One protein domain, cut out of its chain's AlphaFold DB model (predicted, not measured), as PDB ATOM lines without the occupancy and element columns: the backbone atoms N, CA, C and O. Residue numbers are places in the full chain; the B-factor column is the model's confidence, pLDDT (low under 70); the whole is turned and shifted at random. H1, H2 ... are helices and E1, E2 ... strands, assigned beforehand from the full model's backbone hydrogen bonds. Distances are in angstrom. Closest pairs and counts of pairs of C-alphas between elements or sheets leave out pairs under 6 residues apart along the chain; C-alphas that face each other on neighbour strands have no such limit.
ATOM      1  N   TYR A   3       6.371  17.930   6.562       90.25
ATOM      2  CA  TYR A   3       6.740  17.884   5.150       90.25
ATOM      3  C   TYR A   3       6.669  19.285   4.532       90.25
ATOM      4  O   TYR A   3       5.636  19.953   4.577       90.25
ATOM      5  N   ALA A   4       7.790  19.740   3.981       90.12
ATOM      6  CA  ALA A   4       7.953  21.022   3.323       90.12
ATOM      7  C   ALA A   4       8.050  20.812   1.808       90.12
ATOM      8  O   ALA A   4       9.091  20.412   1.285       90.12
ATOM      9  N   VAL A   5       6.961  21.126   1.105       89.25
ATOM     10  CA  VAL A   5       6.901  21.069  -0.361       89.25
ATOM     11  C   VAL A   5       7.954  22.017  -0.941       89.25
ATOM     12  O   VAL A   5       7.798  23.235  -0.892       89.25
ATOM     13  N   SER A   6       9.017  21.462  -1.507       90.19
ATOM     14  CA  SER A   6      10.126  22.185  -2.136       90.19
ATOM     15  C   SER A   6       9.955  22.321  -3.651       90.19
ATOM     16  O   SER A   6      10.600  23.138  -4.306       90.19
ATOM     17  N   THR A   7       8.995  21.604  -4.222       88.00
ATOM     18  CA  THR A   7       8.562  21.763  -5.615       88.00
ATOM     19  C   THR A   7       7.664  22.983  -5.866       88.00
ATOM     20  O   THR A   7       7.230  23.223  -7.002       88.00
ATOM     21  N   VAL A   8       7.368  23.766  -4.825       90.62
ATOM     22  CA  VAL A   8       6.612  25.022  -4.912       90.62
ATOM     23  C   VAL A   8       7.464  26.141  -5.522       90.62
ATOM     24  O   VAL A   8       8.663  26.246  -5.267       90.62
ATOM     25  N   SER A   9       6.837  27.006  -6.320       92.12
ATOM     26  CA  SER A   9       7.486  28.183  -6.908       92.12
ATOM     27  C   SER A   9       8.000  29.141  -5.831       92.12
ATOM     28  O   SER A   9       7.266  29.455  -4.901       92.12
ATOM     29  N   LEU A  10       9.206  29.697  -6.005       91.94
ATOM     30  CA  LEU A  10       9.762  30.767  -5.157       91.94
ATOM     31  C   LEU A  10       8.807  31.968  -5.041       91.94
ATOM     32  O   LEU A  10       8.729  32.616  -3.997       91.94
ATOM     33  N   VAL A  11       8.073  32.251  -6.121       93.06
ATOM     34  CA  VAL A  11       7.071  33.316  -6.206       93.06
ATOM     35  C   VAL A  11       5.754  32.721  -6.688       93.06
ATOM     36  O   VAL A  11       5.664  32.240  -7.816       93.06
ATOM     37  N   GLU A  12       4.727  32.791  -5.848       90.00
ATOM     38  CA  GLU A  12       3.352  32.417  -6.200       90.00
ATOM     39  C   GLU A  12       2.616  33.596  -6.846       90.00
ATOM     40  O   GLU A  12       1.937  33.450  -7.860       90.00
ATOM     41  N   LYS A  13       2.757  34.783  -6.242       89.19
ATOM     42  CA  LYS A  13       2.213  36.072  -6.701       89.19
ATOM     43  C   LYS A  13       3.173  37.190  -6.289       89.19
ATOM     44  O   LYS A  13       4.154  36.944  -5.593       89.19
ATOM     45  N   ALA A  14       2.920  38.426  -6.721       89.62
ATOM     46  CA  ALA A  14       3.779  39.562  -6.384       89.62
ATOM     47  C   ALA A  14       4.039  39.638  -4.865       89.62
ATOM     48  O   ALA A  14       3.095  39.743  -4.087       89.62
ATOM     49  N   ARG A  15       5.321  39.559  -4.472       89.44
ATOM     50  CA  ARG A  15       5.787  39.578  -3.073       89.44
ATOM     51  C   ARG A  15       5.177  38.478  -2.176       89.44
ATOM     52  O   ARG A  15       5.097  38.645  -0.964       89.44
ATOM     53  N   LYS A  16       4.753  37.352  -2.765       91.19
ATOM     54  CA  LYS A  16       4.185  36.187  -2.069       91.19
ATOM     55  C   LYS A  16       4.821  34.889  -2.571       91.19
ATOM     56  O   LYS A  16       5.037  34.724  -3.771       91.19
ATOM     57  N   GLY A  17       5.048  33.953  -1.658       91.94
ATOM     58  CA  GLY A  17       5.706  32.669  -1.897       91.94
ATOM     59  C   GLY A  17       6.913  32.518  -0.969       91.94
ATOM     60  O   GLY A  17       7.259  33.472  -0.282       91.94
ATOM     61  N   PRO A  18       7.576  31.358  -0.941       93.25
ATOM     62  CA  PRO A  18       8.670  31.079  -0.008       93.25
ATOM     63  C   PRO A  18       9.966  31.854  -0.298       93.25
ATOM     64  O   PRO A  18      10.859  31.881   0.540       93.25
ATOM     65  N   GLY A  19      10.083  32.513  -1.456       95.19
ATOM     66  CA  GLY A  19      11.130  33.509  -1.707       95.19
ATOM     67  C   GLY A  19      10.878  34.858  -1.021       95.19
ATOM     68  O   GLY A  19      11.732  35.742  -1.079       95.19
ATOM     69  N   TRP A  20       9.719  35.027  -0.378       95.50
ATOM     70  CA  TRP A  20       9.300  36.248   0.296       95.50
ATOM     71  C   TRP A  20       8.853  35.967   1.732       95.50
ATOM     72  O   TRP A  20       8.151  34.999   2.010       95.50
ATOM     73  N   LEU A  21       9.203  36.869   2.641       94.25
ATOM     74  CA  LEU A  21       8.674  36.927   4.002       94.25
ATOM     75  C   LEU A  21       8.021  38.285   4.236       94.25
ATOM     76  O   LEU A  21       8.300  39.251   3.528       94.25
ATOM     77  N   THR A  22       7.141  38.366   5.229       91.31
ATOM     78  CA  THR A  22       6.628  39.649   5.716       91.31
ATOM     79  C   THR A  22       7.147  39.874   7.125       91.31
ATOM     80  O   THR A  22       6.879  39.064   8.006       91.31
ATOM     81  N   VAL A  23       7.879  40.966   7.327       89.75
ATOM     82  CA  VAL A  23       8.402  41.395   8.631       89.75
ATOM     83  C   VAL A  23       7.911  42.820   8.854       89.75
ATOM     84  O   VAL A  23       8.068  43.657   7.971       89.75
ATOM     85  N   ASP A  24       7.226  43.082   9.968       86.88
ATOM     86  CA  ASP A  24       6.612  44.386  10.277       86.88
ATOM     87  C   ASP A  24       5.776  44.979   9.131       86.88
ATOM     88  O   ASP A  24       5.870  46.159   8.793       86.88
ATOM     89  N   ARG A  25       4.935  44.136   8.512       86.69
ATOM     90  CA  ARG A  25       4.082  44.473   7.351       86.69
ATOM     91  C   ARG A  25       4.857  44.850   6.080       86.69
ATOM     92  O   ARG A  25       4.255  45.317   5.116       86.69
ATOM     93  N   ARG A  26       6.170  44.616   6.042       90.62
ATOM     94  CA  ARG A  26       7.040  44.886   4.893       90.62
ATOM     95  C   ARG A  26       7.458  43.583   4.235       90.62
ATOM     96  O   ARG A  26       7.786  42.611   4.909       90.62
ATOM     97  N   SER A  27       7.468  43.566   2.907       93.81
ATOM     98  CA  SER A  27       7.926  42.403   2.145       93.81
ATOM     99  C   SER A  27       9.451  42.340   2.108       93.81
ATOM    100  O   SER A  27      10.109  43.289   1.680       93.81
ATOM    101  N   ILE A  28       9.995  41.197   2.501       96.00
ATOM    102  CA  ILE A  28      11.424  40.899   2.562       96.00
ATOM    103  C   ILE A  28      11.729  39.791   1.560       96.00
ATOM    104  O   ILE A  28      11.091  38.740   1.568       96.00
ATOM    105  N   ASN A  29      12.696  40.025   0.684       95.81
ATOM    106  CA  ASN A  29      13.228  39.028  -0.231       95.81
ATOM    107  C   ASN A  29      14.194  38.119   0.529       95.81
ATOM    108  O   ASN A  29      15.265  38.559   0.949       95.81
ATOM    109  N   VAL A  30      13.825  36.848   0.677       96.88
ATOM    110  CA  VAL A  30      14.556  35.884   1.511       96.88
ATOM    111  C   VAL A  30      15.998  35.705   1.043       96.88
ATOM    112  O   VAL A  30      16.913  35.640   1.859       96.88
ATOM    113  N   PHE A  31      16.201  35.685  -0.274       95.88
ATOM    114  CA  PHE A  31      17.474  35.324  -0.896       95.88
ATOM    115  C   PHE A  31      18.210  36.502  -1.545       95.88
ATOM    116  O   PHE A  31      19.244  36.301  -2.177       95.88
ATOM    117  N   GLY A  32      17.643  37.713  -1.492       93.81
ATOM    118  CA  GLY A  32      18.171  38.877  -2.215       93.81
ATOM    119  C   GLY A  32      18.199  38.701  -3.743       93.81
ATOM    120  O   GLY A  32      18.915  39.411  -4.446       93.81
ATOM    121  N   LEU A  33      17.444  37.741  -4.287       93.31
ATOM    122  CA  LEU A  33      17.470  37.411  -5.713       93.31
ATOM    123  C   LEU A  33      16.688  38.432  -6.542       93.31
ATOM    124  O   LEU A  33      15.636  38.923  -6.137       93.31
ATOM    125  N   SER A  34      17.148  38.702  -7.763       91.25
ATOM    126  CA  SER A  34      16.375  39.511  -8.706       91.25
ATOM    127  C   SER A  34      15.095  38.790  -9.144       91.25
ATOM    128  O   SER A  34      15.013  37.560  -9.143       91.25
ATOM    129  N   ARG A  35      14.088  39.550  -9.593       89.69
ATOM    130  CA  ARG A  35      12.800  39.006 -10.062       89.69
ATOM    131  C   ARG A  35      12.968  37.901 -11.115       89.69
ATOM    132  O   ARG A  35      12.290  36.881 -11.028       89.69
ATOM    133  N   ASN A  36      13.902  38.068 -12.052       88.88
ATOM    134  CA  ASN A  36      14.163  37.101 -13.125       88.88
ATOM    135  C   ASN A  36      14.792  35.791 -12.625       88.88
ATOM    136  O   ASN A  36      14.689  34.781 -13.308       88.88
ATOM    137  N   ARG A  37      15.426  35.799 -11.446       88.50
ATOM    138  CA  ARG A  37      15.970  34.594 -10.802       88.50
ATOM    139  C   ARG A  37      14.973  33.906  -9.868       88.50
ATOM    140  O   ARG A  37      15.244  32.800  -9.423       88.50
ATOM    141  N   MET A  38      13.845  34.550  -9.564       89.50
ATOM    142  CA  MET A  38      12.810  33.992  -8.687       89.50
ATOM    143  C   MET A  38      11.577  33.505  -9.457       89.50
ATOM    144  O   MET A  38      11.011  32.466  -9.130       89.50
ATOM    145  N   ILE A  39      11.128  34.246 -10.474       89.38
ATOM    146  CA  ILE A  39       9.914  33.893 -11.219       89.38
ATOM    147  C   ILE A  39      10.161  32.671 -12.102       89.38
ATOM    148  O   ILE A  39      11.096  32.645 -12.896       89.38
ATOM    149  N   GLY A  40       9.262  31.688 -12.005       84.75
ATOM    150  CA  GLY A  40       9.311  30.468 -12.814       84.75
ATOM    151  C   GLY A  40      10.312  29.423 -12.319       84.75
ATOM    152  O   GLY A  40      10.574  28.468 -13.047       84.75
ATOM    153  N   PHE A  41      10.849  29.600 -11.110       89.12
ATOM    154  CA  PHE A  41      11.747  28.664 -10.440       89.12
ATOM    155  C   PHE A  41      11.146  28.212  -9.105       89.12
ATOM    156  O   PHE A  41      10.465  28.995  -8.437       89.12
ATOM    157  N   SER A  42      11.386  26.958  -8.724       91.81
ATOM    158  CA  SER A  42      10.921  26.380  -7.454       91.81
ATOM    159  C   SER A  42      11.991  26.419  -6.353       91.81
ATOM    160  O   SER A  42      13.107  26.882  -6.594       91.81
ATOM    161  N   LEU A  43      11.688  25.959  -5.134       92.56
ATOM    162  CA  LEU A  43      12.698  25.871  -4.068       92.56
ATOM    163  C   LEU A  43      13.777  24.820  -4.336       92.56
ATOM    164  O   LEU A  43      14.881  24.943  -3.810       92.56
ATOM    165  N   LEU A  44      13.494  23.843  -5.193       89.88
ATOM    166  CA  LEU A  44      14.487  22.901  -5.701       89.88
ATOM    167  C   LEU A  44      15.279  23.468  -6.887       89.88
ATOM    168  O   LEU A  44      15.827  22.698  -7.672       89.88
ATOM    169  N   THR A  45      15.250  24.780  -7.155       87.50
ATOM    170  CA  THR A  45      16.012  25.319  -8.292       87.50
ATOM    171  C   THR A  45      17.483  24.922  -8.201       87.50
ATOM    172  O   THR A  45      18.005  24.774  -7.098       87.50
ATOM    173  N   GLY A  46      18.095  24.692  -9.368       77.31
ATOM    174  CA  GLY A  46      19.350  23.951  -9.496       77.31
ATOM    175  C   GLY A  46      20.522  24.506  -8.676       77.31
ATOM    176  O   GLY A  46      20.437  25.625  -8.150       77.31
ATOM    177  N   PRO A  47      21.626  23.738  -8.611       79.38
ATOM    178  CA  PRO A  47      22.747  24.026  -7.733       79.38
ATOM    179  C   PRO A  47      23.259  25.452  -7.905       79.38
ATOM    180  O   PRO A  47      23.497  25.928  -9.017       79.38
ATOM    181  N   GLY A  48      23.419  26.151  -6.792       85.25
ATOM    182  CA  GLY A  48      23.890  27.522  -6.764       85.25
ATOM    183  C   GLY A  48      24.478  27.893  -5.413       85.25
ATOM    184  O   GLY A  48      24.702  27.057  -4.548       85.25
ATOM    185  N   SER A  49      24.747  29.182  -5.242       91.44
ATOM    186  CA  SER A  49      25.276  29.740  -3.996       91.44
ATOM    187  C   SER A  49      24.224  30.631  -3.345       91.44
ATOM    188  O   SER A  49      24.360  31.857  -3.332       91.44
ATOM    189  N   TYR A  50      23.140  30.025  -2.859       95.06
ATOM    190  CA  TYR A  50      22.039  30.748  -2.218       95.06
ATOM    191  C   TYR A  50      22.406  31.133  -0.788       95.06
ATOM    192  O   TYR A  50      23.077  30.381  -0.086       95.06
ATOM    193  N   ARG A  51      21.957  32.308  -0.350       96.00
ATOM    194  CA  ARG A  51      22.171  32.837   1.001       96.00
ATOM    195  C   ARG A  51      20.869  33.426   1.522       96.00
ATOM    196  O   ARG A  51      20.060  33.904   0.731       96.00
ATOM    197  N   LEU A  52      20.674  33.403   2.835       96.69
ATOM    198  CA  LEU A  52      19.549  34.067   3.494       96.69
ATOM    199  C   LEU A  52      19.896  35.548   3.705       96.69
ATOM    200  O   LEU A  52      20.288  35.952   4.793       96.69
ATOM    201  N   GLU A  53      19.814  36.331   2.630       95.12
ATOM    202  CA  GLU A  53      20.189  37.754   2.627       95.12
ATOM    203  C   GLU A  53      19.132  38.649   3.303       95.12
ATOM    204  O   GLU A  53      19.466  39.708   3.824       95.12
ATOM    205  N   LEU A  54      17.856  38.233   3.308       95.31
ATOM    206  CA  LEU A  54      16.738  38.968   3.926       95.31
ATOM    207  C   LEU A  54      16.709  40.465   3.547       95.31
ATOM    208  O   LEU A  54      16.739  41.349   4.404       95.31
ATOM    209  N   VAL A  55      16.639  40.750   2.246       93.88
ATOM    210  CA  VAL A  55      16.710  42.114   1.699       93.88
ATOM    211  C   VAL A  55      15.312  42.738   1.637       93.88
ATOM    212  O   VAL A  55      14.427  42.162   0.998       93.88
ATOM    213  N   PRO A  56      15.071  43.920   2.229       92.56
ATOM    214  CA  PRO A  56      13.795  44.608   2.079       92.56
ATOM    215  C   PRO A  56      13.465  44.927   0.617       92.56
ATOM    216  O   PRO A  56      14.335  45.305  -0.165       92.56
ATOM    217  N   ALA A  57      12.189  44.819   0.238       88.44
ATOM    218  CA  ALA A  57      11.747  45.190  -1.110       88.44
ATOM    219  C   ALA A  57      11.848  46.703  -1.392       88.44
ATOM    220  O   ALA A  57      11.871  47.108  -2.553       88.44
ATOM    221  N   GLU A  58      11.859  47.524  -0.342       85.31
ATOM    222  CA  GLU A  58      11.860  48.988  -0.387       85.31
ATOM    223  C   GLU A  58      13.089  49.517   0.369       85.31
ATOM    224  O   GLU A  58      13.476  48.960   1.393       85.31
ATOM    225  N   GLN A  59      13.745  50.562  -0.139       76.94
ATOM    226  CA  GLN A  59      14.944  51.123   0.501       76.94
ATOM    227  C   GLN A  59      14.590  51.840   1.813       76.94
ATOM    228  O   GLN A  59      13.526  52.444   1.921       76.94
ATOM    229  N   GLY A  60      15.481  51.777   2.811       71.62
ATOM    230  CA  GLY A  60      15.251  52.380   4.135       71.62
ATOM    231  C   GLY A  60      14.234  51.627   5.003       71.62
ATOM    232  O   GLY A  60      13.813  52.122   6.043       71.62
ATOM    233  N   ALA A  61      13.833  50.426   4.582       69.62
ATOM    234  CA  ALA A  61      12.890  49.563   5.283       69.62
ATOM    235  C   ALA A  61      13.551  48.643   6.328       69.62
ATOM    236  O   ALA A  61      12.930  47.677   6.781       69.62
ATOM    237  N   GLU A  62      14.786  48.948   6.722       77.38
ATOM    238  CA  GLU A  62      15.476  48.306   7.838       77.38
ATOM    239  C   GLU A  62      14.731  48.602   9.149       77.38
ATOM    240  O   GLU A  62      14.094  49.647   9.314       77.38
ATOM    241  N   GLY A  63      14.736  47.635  10.057       83.12
ATOM    242  CA  GLY A  63      14.047  47.725  11.338       83.12
ATOM    243  C   GLY A  63      14.548  46.645  12.286       83.12
ATOM    244  O   GLY A  63      15.110  45.642  11.841       83.12
ATOM    245  N   ASP A  64      14.338  46.845  13.583       88.44
ATOM    246  CA  ASP A  64      14.918  46.000  14.633       88.44
ATOM    247  C   ASP A  64      14.534  44.521  14.484       88.44
ATOM    248  O   ASP A  64      15.386  43.644  14.630       88.44
ATOM    249  N   ALA A  65      13.285  44.228  14.100       89.25
ATOM    250  CA  ALA A  65      12.818  42.860  13.878       89.25
ATOM    251  C   ALA A  65      13.541  42.167  12.709       89.25
ATOM    252  O   ALA A  65      13.845  40.976  12.782       89.25
ATOM    253  N   LEU A  66      13.848  42.907  11.639       92.00
ATOM    254  CA  LEU A  66      14.596  42.373  10.503       92.00
ATOM    255  C   LEU A  66      16.051  42.089  10.889       92.00
ATOM    256  O   LEU A  66      16.560  41.014  10.577       92.00
ATOM    257  N   THR A  67      16.690  43.014  11.608       91.94
ATOM    258  CA  THR A  67      18.055  42.844  12.126       91.94
ATOM    259  C   THR A  67      18.142  41.641  13.065       91.94
ATOM    260  O   THR A  67      19.059  40.825  12.965       91.94
ATOM    261  N   LEU A  68      17.158  41.484  13.956       91.44
ATOM    262  CA  LEU A  68      17.054  40.317  14.826       91.44
ATOM    263  C   LEU A  68      16.936  39.030  14.003       91.44
ATOM    264  O   LEU A  68      17.701  38.095  14.229       91.44
ATOM    265  N   LEU A  69      16.031  38.989  13.022       92.06
ATOM    266  CA  LEU A  69      15.852  37.818  12.166       92.06
ATOM    267  C   LEU A  69      17.147  37.455  11.423       92.06
ATOM    268  O   LEU A  69      17.542  36.292  11.435       92.06
ATOM    269  N   GLN A  70      17.844  38.439  10.847       93.25
ATOM    270  CA  GLN A  70      19.142  38.253  10.185       93.25
ATOM    271  C   GLN A  70      20.190  37.634  11.114       93.25
ATOM    272  O   GLN A  70      20.902  36.715  10.710       93.25
ATOM    273  N   ASN A  71      20.246  38.071  12.372       92.75
ATOM    274  CA  ASN A  71      21.174  37.523  13.362       92.75
ATOM    275  C   ASN A  71      20.858  36.069  13.751       92.75
ATOM    276  O   ASN A  71      21.754  35.340  14.177       92.75
ATOM    277  N   LEU A  72      19.601  35.639  13.606       93.12
ATOM    278  CA  LEU A  72      19.157  34.283  13.927       93.12
ATOM    279  C   LEU A  72      19.330  33.290  12.770       93.12
ATOM    280  O   LEU A  72      19.282  32.077  13.020       93.12
ATOM    281  N   MET A  73      19.506  33.779  11.537       95.00
ATOM    282  CA  MET A  73      19.640  32.940  10.346       95.00
ATOM    283  C   MET A  73      20.990  32.213  10.306       95.00
ATOM    284  O   MET A  73      22.018  32.777  10.695       95.00
ATOM    285  N   PRO A  74      21.028  30.974   9.781       95.38
ATOM    286  CA  PRO A  74      22.288  30.307   9.513       95.38
ATOM    287  C   PRO A  74      23.087  31.092   8.467       95.38
ATOM    288  O   PRO A  74      22.570  31.501   7.425       95.38
ATOM    289  N   LYS A  75      24.375  31.290   8.755       92.38
ATOM    290  CA  LYS A  75      25.321  31.939   7.846       92.38
ATOM    291  C   LYS A  75      25.925  30.891   6.921       92.38
ATOM    292  O   LYS A  75      26.267  29.801   7.368       92.38
ATOM    293  N   GLY A  76      26.114  31.239   5.655       92.38
ATOM    294  CA  GLY A  76      26.754  30.357   4.685       92.38
ATOM    295  C   GLY A  76      26.049  30.361   3.342       92.38
ATOM    296  O   GLY A  76      25.128  31.143   3.109       92.38
ATOM    297  N   GLN A  77      26.534  29.501   2.455       95.12
ATOM    298  CA  GLN A  77      25.933  29.250   1.154       95.12
ATOM    299  C   GLN A  77      25.257  27.888   1.161       95.12
ATOM    300  O   GLN A  77      25.774  26.934   1.737       95.12
ATOM    301  N   PHE A  78      24.126  27.820   0.482       95.44
ATOM    302  CA  PHE A  78      23.349  26.611   0.291       95.44
ATOM    303  C   PHE A  78      23.263  26.309  -1.193       95.44
ATOM    304  O   PHE A  78      23.126  27.230  -2.004       95.44
ATOM    305  N   GLU A  79      23.309  25.023  -1.527       93.06
ATOM    306  CA  GLU A  79      23.202  24.563  -2.906       93.06
ATOM    307  C   GLU A  79      21.844  24.945  -3.505       93.06
ATOM    308  O   GLU A  79      21.773  25.328  -4.671       93.06
ATOM    309  N   ARG A  80      20.773  24.894  -2.701       92.75
ATOM    310  CA  ARG A  80      19.396  25.156  -3.140       92.75
ATOM    311  C   ARG A  80      18.626  26.031  -2.145       92.75
ATOM    312  O   ARG A  80      18.907  25.988  -0.942       92.75
ATOM    313  N   PRO A  81      17.607  26.785  -2.602       94.81
ATOM    314  CA  PRO A  81      16.710  27.524  -1.713       94.81
ATOM    315  C   PRO A  81      16.035  26.651  -0.641       94.81
ATOM    316  O   PRO A  81      15.917  27.081   0.505       94.81
ATOM    317  N   ALA A  82      15.627  25.425  -0.992       94.56
ATOM    318  CA  ALA A  82      15.026  24.470  -0.057       94.56
ATOM    319  C   ALA A  82      15.953  24.151   1.127       94.56
ATOM    320  O   ALA A  82      15.527  24.230   2.280       94.56
ATOM    321  N   HIS A  83      17.240  23.897   0.858       95.25
ATOM    322  CA  HIS A  83      18.244  23.614   1.889       95.25
ATOM    323  C   HIS A  83      18.422  24.789   2.848       95.25
ATOM    324  O   HIS A  83      18.476  24.593   4.060       95.25
ATOM    325  N   ALA A  84      18.457  26.015   2.319       96.00
ATOM    326  CA  ALA A  84      18.554  27.225   3.131       96.00
ATOM    327  C   ALA A  84      17.342  27.391   4.062       96.00
ATOM    328  O   ALA A  84      17.512  27.676   5.246       96.00
ATOM    329  N   ILE A  85      16.122  27.174   3.553       95.62
ATOM    330  CA  ILE A  85      14.889  27.257   4.355       95.62
ATOM    331  C   ILE A  85      14.851  26.148   5.409       95.62
ATOM    332  O   ILE A  85      14.540  26.420   6.567       95.62
ATOM    333  N   LYS A  86      15.199  24.912   5.042       95.56
ATOM    334  CA  LYS A  86      15.281  23.780   5.975       95.56
ATOM    335  C   LYS A  86      16.286  24.061   7.095       95.56
ATOM    336  O   LYS A  86      15.943  23.918   8.267       95.56
ATOM    337  N   ALA A  87      17.476  24.561   6.760       95.62
ATOM    338  CA  ALA A  87      18.487  24.963   7.738       95.62
ATOM    339  C   ALA A  87      18.021  26.127   8.628       95.62
ATOM    340  O   ALA A  87      18.278  26.116   9.836       95.62
ATOM    341  N   ALA A  88      17.321  27.116   8.063       95.81
ATOM    342  CA  ALA A  88      16.741  28.220   8.821       95.81
ATOM    343  C   ALA A  88      15.700  27.721   9.826       95.81
ATOM    344  O   ALA A  88      15.802  28.036  11.009       95.81
ATOM    345  N   ASN A  89      14.754  26.887   9.388       94.38
ATOM    346  CA  ASN A  89      13.716  26.334  10.255       94.38
ATOM    347  C   ASN A  89      14.319  25.488  11.383       94.38
ATOM    348  O   ASN A  89      13.963  25.689  12.542       94.38
ATOM    349  N   LEU A  90      15.285  24.616  11.078       93.00
ATOM    350  CA  LEU A  90      16.004  23.826  12.086       93.00
ATOM    351  C   LEU A  90      16.782  24.708  13.075       93.00
ATOM    352  O   LEU A  90      16.848  24.393  14.260       93.00
ATOM    353  N   SER A  91      17.335  25.832  12.613       92.75
ATOM    354  CA  SER A  91      18.057  26.785  13.467       92.75
ATOM    355  C   SER A  91      17.127  27.626  14.343       92.75
ATOM    356  O   SER A  91      17.514  28.020  15.444       92.75
ATOM    357  N   LEU A  92      15.937  27.968  13.845       91.69
ATOM    358  CA  LEU A  92      14.942  28.775  14.552       91.69
ATOM    359  C   LEU A  92      14.141  27.950  15.555       91.69
ATOM    360  O   LEU A  92      13.811  28.462  16.622       91.69
ATOM    361  N   TRP A  93      13.854  26.689  15.235       90.50
ATOM    362  CA  TRP A  93      12.981  25.840  16.039       90.50
ATOM    363  C   TRP A  93      13.345  25.791  17.528       90.50
ATOM    364  O   TRP A  93      12.495  26.168  18.335       90.50
ATOM    365  N   PRO A  94      14.580  25.430  17.934       88.62
ATOM    366  CA  PRO A  94      14.917  25.354  19.353       88.62
ATOM    367  C   PRO A  94      14.894  26.719  20.048       88.62
ATOM    368  O   PRO A  94      14.678  26.790  21.252       88.62
ATOM    369  N   LYS A  95      15.080  27.816  19.303       86.50
ATOM    370  CA  LYS A  95      15.031  29.177  19.855       86.50
ATOM    371  C   LYS A  95      13.602  29.631  20.150       86.50
ATOM    372  O   LYS A  95      13.404  30.444  21.043       86.50
ATOM    373  N   LEU A  96      12.629  29.132  19.386       82.81
ATOM    374  CA  LEU A  96      11.218  29.491  19.532       82.81
ATOM    375  C   LEU A  96      10.464  28.521  20.443       82.81
ATOM    376  O   LEU A  96       9.660  28.960  21.259       82.81
ATOM    377  N   PHE A  97      10.727  27.222  20.308       82.50
ATOM    378  CA  PHE A  97       9.939  26.150  20.924       82.50
ATOM    379  C   PHE A  97      10.713  25.334  21.971       82.50
ATOM    380  O   PHE A  97      10.143  24.431  22.585       82.50
ATOM    381  N   GLY A  98      11.992  25.647  22.200       83.81
ATOM    382  CA  GLY A  98      12.860  24.889  23.098       83.81
ATOM    383  C   GLY A  98      13.218  23.502  22.556       83.81
ATOM    384  O   GLY A  98      13.124  23.225  21.360       83.81
ATOM    385  N   ASP A  99      13.638  22.615  23.451       83.94
ATOM    386  CA  ASP A  99      14.120  21.259  23.163       83.94
ATOM    387  C   ASP A  99      13.121  20.152  23.553       83.94
ATOM    388  O   ASP A  99      13.394  18.968  23.363       83.94
ATOM    389  N   ARG A 100      11.933  20.527  24.050       81.81
ATOM    390  CA  ARG A 100      10.912  19.587  24.549       81.81
ATOM    391  C   ARG A 100      10.371  18.632  23.481       81.81
ATOM    392  O   ARG A 100       9.888  17.557  23.826       81.81
ATOM    393  N   PHE A 101      10.411  19.009  22.205       83.31
ATOM    394  CA  PHE A 101      10.038  18.135  21.092       83.31
ATOM    395  C   PHE A 101      10.922  18.378  19.874       83.31
ATOM    396  O   PHE A 101      11.164  19.512  19.454       83.31
ATOM    397  N   ALA A 102      11.371  17.274  19.281       86.50
ATOM    398  CA  ALA A 102      12.220  17.297  18.106       86.50
ATOM    399  C   ALA A 102      11.450  17.777  16.866       86.50
ATOM    400  O   ALA A 102      10.336  17.328  16.580       86.50
ATOM    401  N   PHE A 103      12.090  18.648  16.088       90.12
ATOM    402  CA  PHE A 103      11.604  19.048  14.775       90.12
ATOM    403  C   PHE A 103      12.335  18.292  13.683       90.12
ATOM    404  O   PHE A 103      13.508  18.531  13.415       90.12
ATOM    405  N   LEU A 104      11.603  17.394  13.035       91.31
ATOM    406  CA  LEU A 104      12.035  16.764  11.800       91.31
ATOM    407  C   LEU A 104      11.295  17.426  10.644       91.31
ATOM    408  O   LEU A 104      10.074  17.280  10.547       91.31
ATOM    409  N   GLN A 105      12.027  18.127   9.783       93.31
ATOM    410  CA  GLN A 105      11.520  18.599   8.501       93.31
ATOM    411  C   GLN A 105      12.019  17.671   7.396       93.31
ATOM    412  O   GLN A 105      13.223  17.451   7.296       93.31
ATOM    413  N   ILE A 106      11.098  17.184   6.572       93.50
ATOM    414  CA  ILE A 106      11.389  16.455   5.336       93.50
ATOM    415  C   ILE A 106      10.898  17.266   4.136       93.50
ATOM    416  O   ILE A 106       9.962  18.056   4.269       93.50
ATOM    417  N   ASP A 107      11.503  17.088   2.976       94.00
ATOM    418  CA  ASP A 107      11.131  17.728   1.720       94.00
ATOM    419  C   ASP A 107      11.112  16.727   0.553       94.00
ATOM    420  O   ASP A 107      11.178  15.516   0.738       94.00
TER     421      ASP A 107
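What this domain is: This is residues 3 to 107 of the 341 residues of an uncharacterized protein of Mesorhizobium sp. M1E.F.Ca.ET.045.02.1.1 (UniProt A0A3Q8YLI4). There is little regular structure: the E1-E2 hairpin and long helix H3 lie on two sides, with H2 near E1 and H3. Of 105 printed residues, 41 are in three named helices and three strands, order E1, E2, H1, H2, H3, E3, class mixed. It is compact, radius of gyration of the C-alphas 13.7 A, spans 40 by 32 by 23 A.

How they stand to each other: Find E1, residues 20 to 23, a hairpin with antiparallel E2, residues 26 to 29; N 21 and O 28, at 2.9 A, are within hydrogen-bond range. H2, residues 64 to 72, is close to but not clearly touching H3, residues 81 to 97, closest at C-alphas Leu 72 and Leu 92, 7.0 A. Every O i to N i+4 pair is within range in H2, 11 of 13 in H3.

Where its parts are: C-alpha 20 starts E1 at (9.300, 36.248, 0.296). H1 is residues 35 to 38; H3 spans 23.7 A; E3, residues 105 to 107, ends at (11.131, 17.728, 1.720).

The domain as a whole: The H1 to H2 link is long; residue 61 has pLDDT under 70.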